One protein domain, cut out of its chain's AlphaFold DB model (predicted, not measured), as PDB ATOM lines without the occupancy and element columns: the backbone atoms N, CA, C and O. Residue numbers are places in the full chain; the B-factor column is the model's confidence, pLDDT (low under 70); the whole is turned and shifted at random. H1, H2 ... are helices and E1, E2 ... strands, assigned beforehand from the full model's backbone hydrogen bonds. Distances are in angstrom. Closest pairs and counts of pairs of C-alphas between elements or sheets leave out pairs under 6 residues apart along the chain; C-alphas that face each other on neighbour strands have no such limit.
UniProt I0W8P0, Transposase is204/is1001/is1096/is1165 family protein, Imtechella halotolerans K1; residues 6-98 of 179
ATOM      1  N   SER A   6     131.284 105.018  97.497       48.62
ATOM      2  CA  SER A   6     131.861 105.539  98.736       48.62
ATOM      3  C   SER A   6     131.201 104.855  99.909       48.62
ATOM      4  O   SER A   6     130.007 104.574  99.877       48.62
ATOM      5  N   TYR A   7     131.999 104.531 100.918       55.88
ATOM      6  CA  TYR A   7     131.549 103.794 102.078       55.88
ATOM      7  C   TYR A   7     132.128 104.372 103.359       55.88
ATOM      8  O   TYR A   7     133.208 104.975 103.419       55.88
ATOM      9  N   SER A   8     131.354 104.213 104.420       52.00
ATOM     10  CA  SER A   8     131.717 104.709 105.733       52.00
ATOM     11  C   SER A   8     131.541 103.627 106.774       52.00
ATOM     12  O   SER A   8     130.528 102.944 106.818       52.00
ATOM     13  N   LEU A   9     132.552 103.463 107.608       49.06
ATOM     14  CA  LEU A   9     132.621 102.538 108.715       49.06
ATOM     15  C   LEU A   9     132.397 103.319 110.010       49.06
ATOM     16  O   LEU A   9     133.035 104.347 110.261       49.06
ATOM     17  N   LYS A  10     131.544 102.804 110.889       51.47
ATOM     18  CA  LYS A  10     131.527 103.227 112.293       51.47
ATOM     19  C   LYS A  10     132.209 102.165 113.143       51.47
ATOM     20  O   LYS A  10     131.850 100.987 113.118       51.47
ATOM     21  N   THR A  11     133.189 102.606 113.923       47.59
ATOM     22  CA  THR A  11     134.007 101.755 114.790       47.59
ATOM     23  C   THR A  11     133.965 102.249 116.236       47.59
ATOM     24  O   THR A  11     133.752 103.434 116.497       47.59
ATOM     25  N   SER A  12     134.206 101.356 117.200       40.50
ATOM     26  CA  SER A  12     134.292 101.696 118.630       40.50
ATOM     27  C   SER A  12     135.673 102.219 119.082       40.50
ATOM     28  O   SER A  12     135.936 102.299 120.275       40.50
ATOM     29  N   GLY A  13     136.557 102.626 118.160       45.62
ATOM     30  CA  GLY A  13     137.942 103.047 118.444       45.62
ATOM     31  C   GLY A  13     138.741 103.418 117.182       45.62
ATOM     32  O   GLY A  13     138.225 103.293 116.069       45.62
ATOM     33  N   HIS A  14     139.991 103.874 117.339       48.50
ATOM     34  CA  HIS A  14     140.944 104.021 116.225       48.50
ATOM     35  C   HIS A  14     141.463 102.627 115.849       48.50
ATOM     36  O   HIS A  14     142.218 102.032 116.606       48.50
ATOM     37  N   ILE A  15     140.959 102.070 114.747       51.00
ATOM     38  CA  ILE A  15     141.044 100.624 114.458       51.00
ATOM     39  C   ILE A  15     141.838 100.311 113.183       51.00
ATOM     40  O   ILE A  15     142.245  99.174 112.974       51.00
ATOM     41  N   PHE A  16     142.124 101.310 112.343       55.25
ATOM     42  CA  PHE A  16     142.813 101.077 111.077       55.25
ATOM     43  C   PHE A  16     144.104 101.895 110.957       55.25
ATOM     44  O   PHE A  16     144.058 103.116 111.140       55.25
ATOM     45  N   PRO A  17     145.234 101.260 110.593       49.78
ATOM     46  CA  PRO A  17     146.385 101.968 110.049       49.78
ATOM     47  C   PRO A  17     145.961 102.731 108.786       49.78
ATOM     48  O   PRO A  17     145.174 102.222 107.986       49.78
ATOM     49  N   LEU A  18     146.470 103.949 108.596       48.91
ATOM     50  CA  LEU A  18     146.258 104.720 107.367       48.91
ATOM     51  C   LEU A  18     146.831 103.933 106.174       48.91
ATOM     52  O   LEU A  18     148.049 103.825 106.042       48.91
ATOM     53  N   MET A  19     145.977 103.390 105.298       50.59
ATOM     54  CA  MET A  19     146.447 102.809 104.037       50.59
ATOM     55  C   MET A  19     146.902 103.932 103.092       50.59
ATOM     56  O   MET A  19     146.329 105.027 103.088       50.59
ATOM     57  N   LYS A  20     147.949 103.673 102.291       45.56
ATOM     58  CA  LYS A  20     148.516 104.650 101.341       45.56
ATOM     59  C   LYS A  20     147.411 105.251 100.463       45.56
ATOM     60  O   LYS A  20     146.698 104.533  99.759       45.56
ATOM     61  N   ARG A  21     147.293 106.583 100.490       44.41
ATOM     62  CA  ARG A  21     146.360 107.340  99.647       44.41
ATOM     63  C   ARG A  21     146.789 107.208  98.189       44.41
ATOM     64  O   ARG A  21     147.863 107.677  97.834       44.41
ATOM     65  N   HIS A  22     145.948 106.605  97.359       46.94
ATOM     66  CA  HIS A  22     146.054 106.732  95.907       46.94
ATOM     67  C   HIS A  22     145.182 107.905  95.444       46.94
ATOM     68  O   HIS A  22     144.120 108.151  96.025       46.94
ATOM     69  N   SER A  23     145.650 108.654  94.438       40.03
ATOM     70  CA  SER A  23     144.900 109.774  93.853       40.03
ATOM     71  C   SER A  23     143.530 109.287  93.346       40.03
ATOM     72  O   SER A  23     143.488 108.249  92.677       40.03
ATOM     73  N   PRO A  24     142.409 109.966  93.668       40.94
ATOM     74  CA  PRO A  24     141.086 109.519  93.245       40.94
ATOM     75  C   PRO A  24     140.963 109.583  91.716       40.94
ATOM     76  O   PRO A  24     141.142 110.643  91.125       40.94
ATOM     77  N   ARG A  25     140.631 108.456  91.080       45.06
ATOM     78  CA  ARG A  25     140.136 108.406  89.692       45.06
ATOM     79  C   ARG A  25     138.612 108.223  89.706       45.06
ATOM     80  O   ARG A  25     138.077 107.747  90.710       45.06
ATOM     81  N   GLU A  26     137.944 108.539  88.593       42.94
ATOM     82  CA  GLU A  26     136.477 108.471  88.369       42.94
ATOM     83  C   GLU A  26     135.798 107.131  88.713       42.94
ATOM     84  O   GLU A  26     134.579 107.060  88.800       42.94
ATOM     85  N   ASN A  27     136.570 106.071  88.959       53.16
ATOM     86  CA  ASN A  27     136.097 104.790  89.472       53.16
ATOM     87  C   ASN A  27     136.915 104.423  90.706       53.16
ATOM     88  O   ASN A  27     137.873 103.658  90.610       53.16
ATOM     89  N   SER A  28     136.590 104.995  91.861       52.59
ATOM     90  CA  SER A  28     137.270 104.660  93.112       52.59
ATOM     91  C   SER A  28     136.292 104.386  94.239       52.59
ATOM     92  O   SER A  28     135.183 104.919  94.258       52.59
ATOM     93  N   ILE A  29     136.712 103.517  95.159       60.75
ATOM     94  CA  ILE A  29     135.938 103.103  96.321       60.75
ATOM     95  C   ILE A  29     136.604 103.645  97.581       60.75
ATOM     96  O   ILE A  29     137.747 103.307  97.890       60.75
ATOM     97  N   ARG A  30     135.909 104.537  98.297       61.84
ATOM     98  CA  ARG A  30     136.457 105.264  99.460       61.84
ATOM     99  C   ARG A  30     135.948 104.708 100.785       61.84
ATOM    100  O   ARG A  30     134.767 104.854 101.055       61.84
ATOM    101  N   LEU A  31     136.844 104.229 101.650       66.88
ATOM    102  CA  LEU A  31     136.580 103.935 103.066       66.88
ATOM    103  C   LEU A  31     136.686 105.182 103.930       66.88
ATOM    104  O   LEU A  31     137.727 105.848 103.918       66.88
ATOM    105  N   SER A  32     135.720 105.400 104.814       62.78
ATOM    106  CA  SER A  32     135.817 106.450 105.828       62.78
ATOM    107  C   SER A  32     135.415 106.002 107.235       62.78
ATOM    108  O   SER A  32     134.746 104.997 107.378       62.78
ATOM    109  N   LEU A  33     135.823 106.731 108.276       67.81
ATOM    110  CA  LEU A  33     135.404 106.580 109.671       67.81
ATOM    111  C   LEU A  33     134.561 107.793 110.069       67.81
ATOM    112  O   LEU A  33     135.086 108.900 110.201       67.81
ATOM    113  N   THR A  34     133.253 107.618 110.258       58.78
ATOM    114  CA  THR A  34     132.323 108.766 110.279       58.78
ATOM    115  C   THR A  34     132.139 109.442 111.636       58.78
ATOM    116  O   THR A  34     131.953 110.655 111.670       58.78
ATOM    117  N   LYS A  35     132.201 108.732 112.774       52.34
ATOM    118  CA  LYS A  35     131.767 109.337 114.057       52.34
ATOM    119  C   LYS A  35     132.827 110.150 114.809       52.34
ATOM    120  O   LYS A  35     132.497 111.212 115.321       52.34
ATOM    121  N   LYS A  36     134.083 109.697 114.883       55.56
ATOM    122  CA  LYS A  36     135.119 110.400 115.674       55.56
ATOM    123  C   LYS A  36     135.853 111.486 114.891       55.56
ATOM    124  O   LYS A  36     136.212 112.510 115.455       55.56
ATOM    125  N   ALA A  37     136.060 111.276 113.593       59.75
ATOM    126  CA  ALA A  37     136.956 112.123 112.819       59.75
ATOM    127  C   ALA A  37     136.260 113.305 112.118       59.75
ATOM    128  O   ALA A  37     136.953 114.231 111.719       59.75
ATOM    129  N   LYS A  38     134.920 113.317 111.966       64.12
ATOM    130  CA  LYS A  38     134.150 114.406 111.308       64.12
ATOM    131  C   LYS A  38     134.780 114.903 109.986       64.12
ATOM    132  O   LYS A  38     134.876 116.100 109.749       64.12
ATOM    133  N   GLY A  39     135.290 113.989 109.156       60.97
ATOM    134  CA  GLY A  39     135.957 114.333 107.889       60.97
ATOM    135  C   GLY A  39     137.377 114.913 108.010       60.97
ATOM    136  O   GLY A  39     137.988 115.227 106.993       60.97
ATOM    137  N   LYS A  40     137.936 115.022 109.221       66.25
ATOM    138  CA  LYS A  40     139.308 115.493 109.481       66.25
ATOM    139  C   LYS A  40     140.352 114.389 109.237       66.25
ATOM    140  O   LYS A  40     140.027 113.248 108.905       66.25
ATOM    141  N   LYS A  41     141.641 114.721 109.387       60.31
ATOM    142  CA  LYS A  41     142.772 113.781 109.239       60.31
ATOM    143  C   LYS A  41     142.513 112.494 110.048       60.31
ATOM    144  O   LYS A  41     142.201 112.561 111.229       60.31
ATOM    145  N   GLY A  42     142.597 111.333 109.389       61.28
ATOM    146  CA  GLY A  42     142.255 110.025 109.976       61.28
ATOM    147  C   GLY A  42     140.821 109.542 109.706       61.28
ATOM    148  O   GLY A  42     140.496 108.406 110.038       61.28
ATOM    149  N   ALA A  43     139.976 110.357 109.061       67.19
ATOM    150  CA  ALA A  43     138.629 109.959 108.651       67.19
ATOM    151  C   ALA A  43     138.600 109.068 107.407       67.19
ATOM    152  O   ALA A  43     137.565 108.481 107.145       67.19
ATOM    153  N   ILE A  44     139.671 108.985 106.616       70.50
ATOM    154  CA  ILE A  44     139.740 108.123 105.426       70.50
ATOM    155  C   ILE A  44     140.727 107.008 105.724       70.50
ATOM    156  O   ILE A  44     141.888 107.283 106.025       70.50
ATOM    157  N   VAL A  45     140.252 105.768 105.631       68.31
ATOM    158  CA  VAL A  45     141.072 104.579 105.901       68.31
ATOM    159  C   VAL A  45     141.760 104.090 104.632       68.31
ATOM    160  O   VAL A  45     142.894 103.633 104.701       68.31
ATOM    161  N   GLY A  46     141.116 104.240 103.474       71.44
ATOM    162  CA  GLY A  46     141.652 103.792 102.194       71.44
ATOM    163  C   GLY A  46     140.822 104.276 101.010       71.44
ATOM    164  O   GLY A  46     139.634 104.579 101.144       71.44
ATOM    165  N   ILE A  47     141.471 104.372  99.853       76.56
ATOM    166  CA  ILE A  47     140.842 104.630  98.557       76.56
ATOM    167  C   ILE A  47     141.366 103.554  97.611       76.56
ATOM    168  O   ILE A  47     142.578 103.441  97.430       76.56
ATOM    169  N   PHE A  48     140.462 102.774  97.032       78.19
ATOM    170  CA  PHE A  48     140.790 101.709  96.088       78.19
ATOM    171  C   PHE A  48     140.419 102.159  94.681       78.19
ATOM    172  O   PHE A  48     139.319 102.665  94.474       78.19
ATOM    173  N   SER A  49     141.324 102.006  93.717       72.19
ATOM    174  CA  SER A  49     141.018 102.270  92.310       72.19
ATOM    175  C   SER A  49     140.348 101.059  91.667       72.19
ATOM    176  O   SER A  49     140.842  99.939  91.787       72.19
ATOM    177  N   GLY A  50     139.270 101.305  90.930       71.38
ATOM    178  CA  GLY A  50     138.434 100.296  90.291       71.38
ATOM    179  C   GLY A  50     137.266  99.832  91.165       71.38
ATOM    180  O   GLY A  50     137.181 100.136  92.350       71.38
ATOM    181  N   THR A  51     136.350  99.089  90.542       70.94
ATOM    182  CA  THR A  51     135.128  98.537  91.160       70.94
ATOM    183  C   THR A  51     135.118  97.007  91.214       70.94
ATOM    184  O   THR A  51     134.140  96.415  91.676       70.94
ATOM    185  N   LYS A  52     136.198  96.361  90.746       82.81
ATOM    186  CA  LYS A  52     136.368  94.905  90.796       82.81
ATOM    187  C   LYS A  52     136.433  94.446  92.249       82.81
ATOM    188  O   LYS A  52     137.133  95.044  93.060       82.81
ATOM    189  N   VAL A  53     135.697  93.389  92.561       86.00
ATOM    190  CA  VAL A  53     135.462  92.944  93.936       86.00
ATOM    191  C   VAL A  53     136.726  92.330  94.539       86.00
ATOM    192  O   VAL A  53     137.115  92.673  95.654       86.00
ATOM    193  N   GLU A  54     137.400  91.467  93.791       89.44
ATOM    194  CA  GLU A  54     138.491  90.611  94.259       89.44
ATOM    195  C   GLU A  54     139.712  91.420  94.726       89.44
ATOM    196  O   GLU A  54     140.109  91.242  95.882       89.44
ATOM    197  N   PRO A  55     140.240  92.391  93.946       87.56
ATOM    198  CA  PRO A  55     141.411  93.163  94.367       87.56
ATOM    199  C   PRO A  55     141.158  93.968  95.644       87.56
ATOM    200  O   PRO A  55     142.054  94.167  96.462       87.56
ATOM    201  N   ILE A  56     139.925  94.435  95.841       86.00
ATOM    202  CA  ILE A  56     139.545  95.215  97.022       86.00
ATOM    203  C   ILE A  56     139.495  94.307  98.245       86.00
ATOM    204  O   ILE A  56     140.024  94.660  99.298       86.00
ATOM    205  N   ILE A  57     138.894  93.125  98.103       89.38
ATOM    206  CA  ILE A  57     138.833  92.132  99.175       89.38
ATOM    207  C   ILE A  57     140.240  91.723  99.599       89.38
ATOM    208  O   ILE A  57     140.515  91.712 100.796       89.38
ATOM    209  N   GLU A  58     141.148  91.468  98.657       89.69
ATOM    210  CA  GLU A  58     142.548  91.156  98.960       89.69
ATOM    211  C   GLU A  58     143.218  92.249  99.797       89.69
ATOM    212  O   GLU A  58     143.847  91.948 100.811       89.69
ATOM    213  N   GLN A  59     143.051  93.528  99.436       86.50
ATOM    214  CA  GLN A  59     143.626  94.615 100.231       86.50
ATOM    215  C   GLN A  59     142.987  94.727 101.618       86.50
ATOM    216  O   GLN A  59     143.693  94.950 102.600       86.50
ATOM    217  N   LEU A  60     141.666  94.563 101.725       86.44
ATOM    218  CA  LEU A  60     140.959  94.636 103.004       86.44
ATOM    219  C   LEU A  60     141.308  93.464 103.926       86.44
ATOM    220  O   LEU A  60     141.370  93.646 105.141       86.44
ATOM    221  N   LEU A  61     141.559  92.276 103.372       89.62
ATOM    222  CA  LEU A  61     141.938  91.084 104.132       89.62
ATOM    223  C   LEU A  61     143.357  91.154 104.709       89.62
ATOM    224  O   LEU A  61     143.634  90.435 105.666       89.62
ATOM    225  N   LYS A  62     144.216  92.068 104.228       89.12
ATOM    226  CA  LYS A  62     145.489  92.396 104.902       89.12
ATOM    227  C   LYS A  62     145.275  92.940 106.317       89.12
ATOM    228  O   LYS A  62     146.185  92.898 107.139       89.12
ATOM    229  N   ILE A  63     144.079  93.454 106.616       86.69
ATOM    230  CA  ILE A  63     143.694  93.860 107.966       86.69
ATOM    231  C   ILE A  63     143.237  92.622 108.746       86.69
ATOM    232  O   ILE A  63     142.385  91.850 108.290       86.69
ATOM    233  N   SER A  64     143.767  92.459 109.960       90.12
ATOM    234  CA  SER A  64     143.476  91.297 110.799       90.12
ATOM    235  C   SER A  64     141.973  91.125 111.048       90.12
ATOM    236  O   SER A  64     141.209  92.089 111.176       90.12
ATOM    237  N   ALA A  65     141.529  89.871 111.154       89.62
ATOM    238  CA  ALA A  65     140.128  89.552 111.430       89.62
ATOM    239  C   ALA A  65     139.628  90.178 112.745       89.62
ATOM    240  O   ALA A  65     138.464  90.583 112.835       89.62
ATOM    241  N   LYS A  66     140.518  90.315 113.741       89.31
ATOM    242  CA  LYS A  66     140.237  90.962 115.028       89.31
ATOM    243  C   LYS A  66     139.869  92.434 114.848       89.31
ATOM    244  O   LYS A  66     138.861  92.857 115.399       89.31
ATOM    245  N   GLU A  67     140.627  93.192 114.054       84.94
ATOM    246  CA  GLU A  67     140.319  94.604 113.782       84.94
ATOM    247  C   GLU A  67     139.054  94.753 112.929       84.94
ATOM    248  O   GLU A  67     138.173  95.547 113.262       84.94
ATOM    249  N   ARG A  68     138.898  93.931 111.882       88.19
ATOM    250  CA  ARG A  68     137.698  93.954 111.026       88.19
ATOM    251  C   ARG A  68     136.414  93.652 111.802       88.19
ATOM    252  O   ARG A  68     135.380  94.257 111.534       88.19
ATOM    253  N   SER A  69     136.485  92.783 112.809       87.88
ATOM    254  CA  SER A  69     135.351  92.445 113.682       87.88
ATOM    255  C   SER A  69     134.910  93.584 114.611       87.88
ATOM    256  O   SER A  69     133.836  93.493 115.197       87.88
ATOM    257  N   LYS A  70     135.708  94.652 114.761       85.38
ATOM    258  CA  LYS A  70     135.343  95.832 115.567       85.38
ATOM    259  C   LYS A  70     134.475  96.838 114.801       85.38
ATOM    260  O   LYS A  70     134.000  97.815 115.388       85.38
ATOM    261  N   VAL A  71     134.294  96.645 113.493       84.81
ATOM    262  CA  VAL A  71     133.379  97.453 112.683       84.81
ATOM    263  C   VAL A  71     131.947  97.084 113.054       84.81
ATOM    264  O   VAL A  71     131.560  95.924 112.950       84.81
ATOM    265  N   ARG A  72     131.164  98.074 113.493       84.56
ATOM    266  CA  ARG A  72     129.773  97.866 113.926       84.56
ATOM    267  C   ARG A  72     128.772  98.116 112.813       84.56
ATOM    268  O   ARG A  72     127.766  97.427 112.728       84.56
ATOM    269  N   GLU A  73     129.046  99.107 111.978       83.94
ATOM    270  CA  GLU A  73     128.151  99.543 110.912       83.94
ATOM    271  C   GLU A  73     128.983  99.901 109.685       83.94
ATOM    272  O   GLU A  73     130.022 100.562 109.810       83.94
ATOM    273  N   VAL A  74     128.513  99.478 108.516       86.12
ATOM    274  CA  VAL A  74     129.007  99.916 107.216       86.12
ATOM    275  C   VAL A  74     127.867 100.578 106.470       86.12
ATOM    276  O   VAL A  74     126.852  99.944 106.196       86.12
ATOM    277  N   THR A  75     128.050 101.845 106.120       83.56
ATOM    278  CA  THR A  75     127.205 102.538 105.155       83.56
ATOM    279  C   THR A  75     127.736 102.257 103.756       83.56
ATOM    280  O   THR A  75     128.909 102.530 103.492       83.56
ATOM    281  N   LEU A  76     126.897 101.703 102.883       85.00
ATOM    282  CA  LEU A  76     127.245 101.335 101.512       85.00
ATOM    283  C   LEU A  76     126.289 101.968 100.500       85.00
ATOM    284  O   LEU A  76     125.119 102.234 100.792       85.00
ATOM    285  N   ASP A  77     126.794 102.159  99.286       79.38
ATOM    286  CA  ASP A  77     125.945 102.382  98.125       79.38
ATOM    287  C   ASP A  77     125.121 101.122  97.787       79.38
ATOM    288  O   ASP A  77     125.300 100.044  98.355       79.38
ATOM    289  N   MET A  78     124.173 101.255  96.862       79.94
ATOM    290  CA  MET A  78     123.290 100.149  96.468       79.94
ATOM    291  C   MET A  78     123.910  99.207  95.419       79.94
ATOM    292  O   MET A  78     123.181  98.485  94.743       79.94
ATOM    293  N   ALA A  79     125.233  99.216  95.211       82.50
ATOM    294  CA  ALA A  79     125.883  98.306  94.271       82.50
ATOM    295  C   ALA A  79     126.068  96.904  94.876       82.50
ATOM    296  O   ALA A  79     126.527  96.732  96.007       82.50
ATOM    297  N   ASN A  80     125.781  95.865  94.083       83.94
ATOM    298  CA  ASN A  80     125.931  94.475  94.525       83.94
ATOM    299  C   ASN A  80     127.387  94.122  94.890       83.94
ATOM    300  O   ASN A  80     127.626  93.380  95.841       83.94
ATOM    301  N   SER A  81     128.363  94.707  94.189       84.81
ATOM    302  CA  SER A  81     129.788  94.553  94.502       84.81
ATOM    303  C   SER A  81     130.109  94.972  95.940       84.81
ATOM    304  O   SER A  81     130.853  94.273  96.627       84.81
ATOM    305  N   MET A  82     129.497  96.051  96.444       82.75
ATOM    306  CA  MET A  82     129.736  96.528  97.810       82.75
ATOM    307  C   MET A  82     129.183  95.557  98.843       82.75
ATOM    308  O   MET A  82     129.854  95.249  99.829       82.75
ATOM    309  N   LYS A  83     128.000  94.999  98.582       86.94
ATOM    310  CA  LYS A  83     127.388  93.977  99.439       86.94
ATOM    311  C   LYS A  83     128.293  92.751  99.592       86.94
ATOM    312  O   LYS A  83     128.448  92.240 100.700       86.94
ATOM    313  N   ILE A  84     128.918  92.296  98.502       90.00
ATOM    314  CA  ILE A  84     129.843  91.150  98.519       90.00
ATOM    315  C   ILE A  84     131.094  91.475  99.348       90.00
ATOM    316  O   ILE A  84     131.460  90.702 100.237       90.00
ATOM    317  N   ILE A  85     131.711  92.637  99.110       89.56
ATOM    318  CA  ILE A  85     132.914  93.080  99.832       89.56
ATOM    319  C   ILE A  85     132.641  93.166 101.335       89.56
ATOM    320  O   ILE A  85     133.403  92.624 102.134       89.56
ATOM    321  N   VAL A  86     131.538  93.804 101.740       89.38
ATOM    322  CA  VAL A  86     131.213  93.995 103.159       89.38
ATOM    323  C   VAL A  86     130.913  92.669 103.845       89.38
ATOM    324  O   VAL A  86     131.442  92.428 104.928       89.38
ATOM    325  N   LYS A  87     130.152  91.771 103.207       90.88
ATOM    326  CA  LYS A  87     129.888  90.436 103.765       90.88
ATOM    327  C   LYS A  87     131.173  89.644 104.014       90.88
ATOM    328  O   LYS A  87     131.282  88.986 105.045       90.88
ATOM    329  N   LYS A  88     132.149  89.719 103.102       92.06
ATOM    330  CA  LYS A  88     133.409  88.967 103.219       92.06
ATOM    331  C   LYS A  88     134.397  89.624 104.190       92.06
ATOM    332  O   LYS A  88     135.044  88.939 104.981       92.06
ATOM    333  N   CYS A  89     134.517  90.950 104.162       90.50
ATOM    334  CA  CYS A  89     135.522  91.677 104.938       90.50
ATOM    335  C   CYS A  89     135.036  92.099 106.333       90.50
ATOM    336  O   CYS A  89     135.850  92.149 107.250       90.50
ATOM    337  N   PHE A  90     133.744  92.355 106.538       90.88
ATOM    338  CA  PHE A  90     133.187  92.858 107.802       90.88
ATOM    339  C   PHE A  90     131.943  92.057 108.229       90.88
ATOM    340  O   PHE A  90     130.853  92.617 108.344       90.88
ATOM    341  N   PRO A  91     132.079  90.746 108.499       89.75
ATOM    342  CA  PRO A  91     130.935  89.845 108.682       89.75
ATOM    343  C   PRO A  91     130.052  90.177 109.896       89.75
ATOM    344  O   PRO A  91     128.886  89.799 109.916       89.75
ATOM    345  N   LYS A  92     130.584  90.884 110.904       90.94
ATOM    346  CA  LYS A  92     129.842  91.296 112.110       90.94
ATOM    347  C   LYS A  92     129.205  92.686 112.006       90.94
ATOM    348  O   LYS A  92     128.549  93.121 112.948       90.94
ATOM    349  N   ALA A  93     129.435  93.404 110.909       89.50
ATOM    350  CA  ALA A  93     128.954  94.766 110.762       89.50
ATOM    351  C   ALA A  93     127.525  94.804 110.202       89.50
ATOM    352  O   ALA A  93     127.190  94.093 109.254       89.50
ATOM    353  N   ILE A  94     126.707  95.701 110.749       90.19
ATOM    354  CA  ILE A  94     125.382  96.027 110.223       90.19
ATOM    355  C   ILE A  94     125.555  96.781 108.903       90.19
ATOM    356  O   ILE A  94     126.303  97.756 108.824       90.19
ATOM    357  N   GLN A  95     124.860  96.331 107.865       89.69
ATOM    358  CA  GLN A  95     124.855  96.965 106.550       89.69
ATOM    359  C   GLN A  95     123.726  97.991 106.477       89.69
ATOM    360  O   GLN A  95     122.560  97.636 106.613       89.69
ATOM    361  N   VAL A  96     124.079  99.255 106.254       88.38
ATOM    362  CA  VAL A  96     123.134 100.369 106.133       88.38
ATOM    363  C   VAL A  96     123.263 100.971 104.742       88.38
ATOM    364  O   VAL A  96     124.361 101.282 104.287       88.38
ATOM    365  N   THR A  97     122.147 101.152 104.049       85.88
ATOM    366  CA  THR A  97     122.152 101.831 102.752       85.88
ATOM    367  C   THR A  97     122.334 103.334 102.938       85.88
ATOM    368  O   THR A  97     121.713 103.946 103.807       85.88
ATOM    369  N   ASP A  98     123.179 103.945 102.111       84.88
ATOM    370  CA  ASP A  98     123.375 105.390 102.133       84.88
ATOM    371  C   ASP A  98     122.093 106.145 101.732       84.88
ATOM    372  O   ASP A  98     121.538 105.954 100.643       84.88
TER     373      ASP A  98
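AT A GLANCE: This is residues 6 to 98 of the 179 residues of the protein "Transposase is204/is1001/is1096/is1165 family protein" of Imtechella halotolerans K1 (UniProt I0W8P0). A twisted five-stranded sheet has helix H3 packed along one face over E4, with H1 side by side with H3 and grazing the sheet; short H2 lies off it, and the long link of residues 12 to 27 loops beyond edge strand E3. The 93 printed residues hold three named helices and five named strands, in the order E1 E2 E3 H1 H2 E4 H3 E5, a mixed class. The mixed sheet runs E3 E2 E1 E4 E5. The whole is compact, with radius of gyration of the C-alphas 12.0 A and spans of 29 by 26 by 26 A.

HOW THE PARTS SIT: Start at E1, residues 6 to 11: it is parallel to E2, residues 28 to 33, with N 9 and O 32 within hydrogen-bond range at 2.7 A, and antiparallel to E4, residues 71 to 76, with N 75 and O 8 at 2.8 A. E2 and E3, residues 44 to 49, form a hairpin, N 29 to O 48 being 2.8 A. Look for H3, residues 80 to 89, over E4 at a height over the sheet of 9.1 A; the closest C-alphas, of Leu 76 and Met 82, are 6.6 A apart. E4, H3 and E5, residues 94 to 97, form a strand-helix-strand unit, parallel neighbours with a helix between, its crossover right-handed; N 74 and O 94 are 2.8 A apart. H1, residues 53 to 61, touches H3 at a shallow tilt of 24 degrees, the same way, closest at the C-alphas of Val 53 and Ser 81, 5.9 A. H2, residues 65 to 68, is not on the sheet; E3, H1 H2, E4 form a split strand-helix-strand unit, with E2 and E1 between its strands, its crossover right-handed. In H1 and H3 every O i to N i+4 pair is within hydrogen-bond range; H2 is too short for one.

IN THESE COORDINATES: Find C-alpha 6 at (131.861, 105.539, 98.736), where E1 begins its 16.6 A; E2 spans 16.8 A, E3 14.4 A, H1 12.2 A, E4 13.3 A and H3 14.4 A. E5 ends at C-alpha 97, (122.152, 101.831, 102.752).

THE WHOLE: The farthest C-alphas, of Glu 26 and Lys 66, are 32.1 A apart. The printed part has no cut; the link E1 to E2 is long, 16 residues. Residues 6 to 43 and residue 45 have pLDDT under 70.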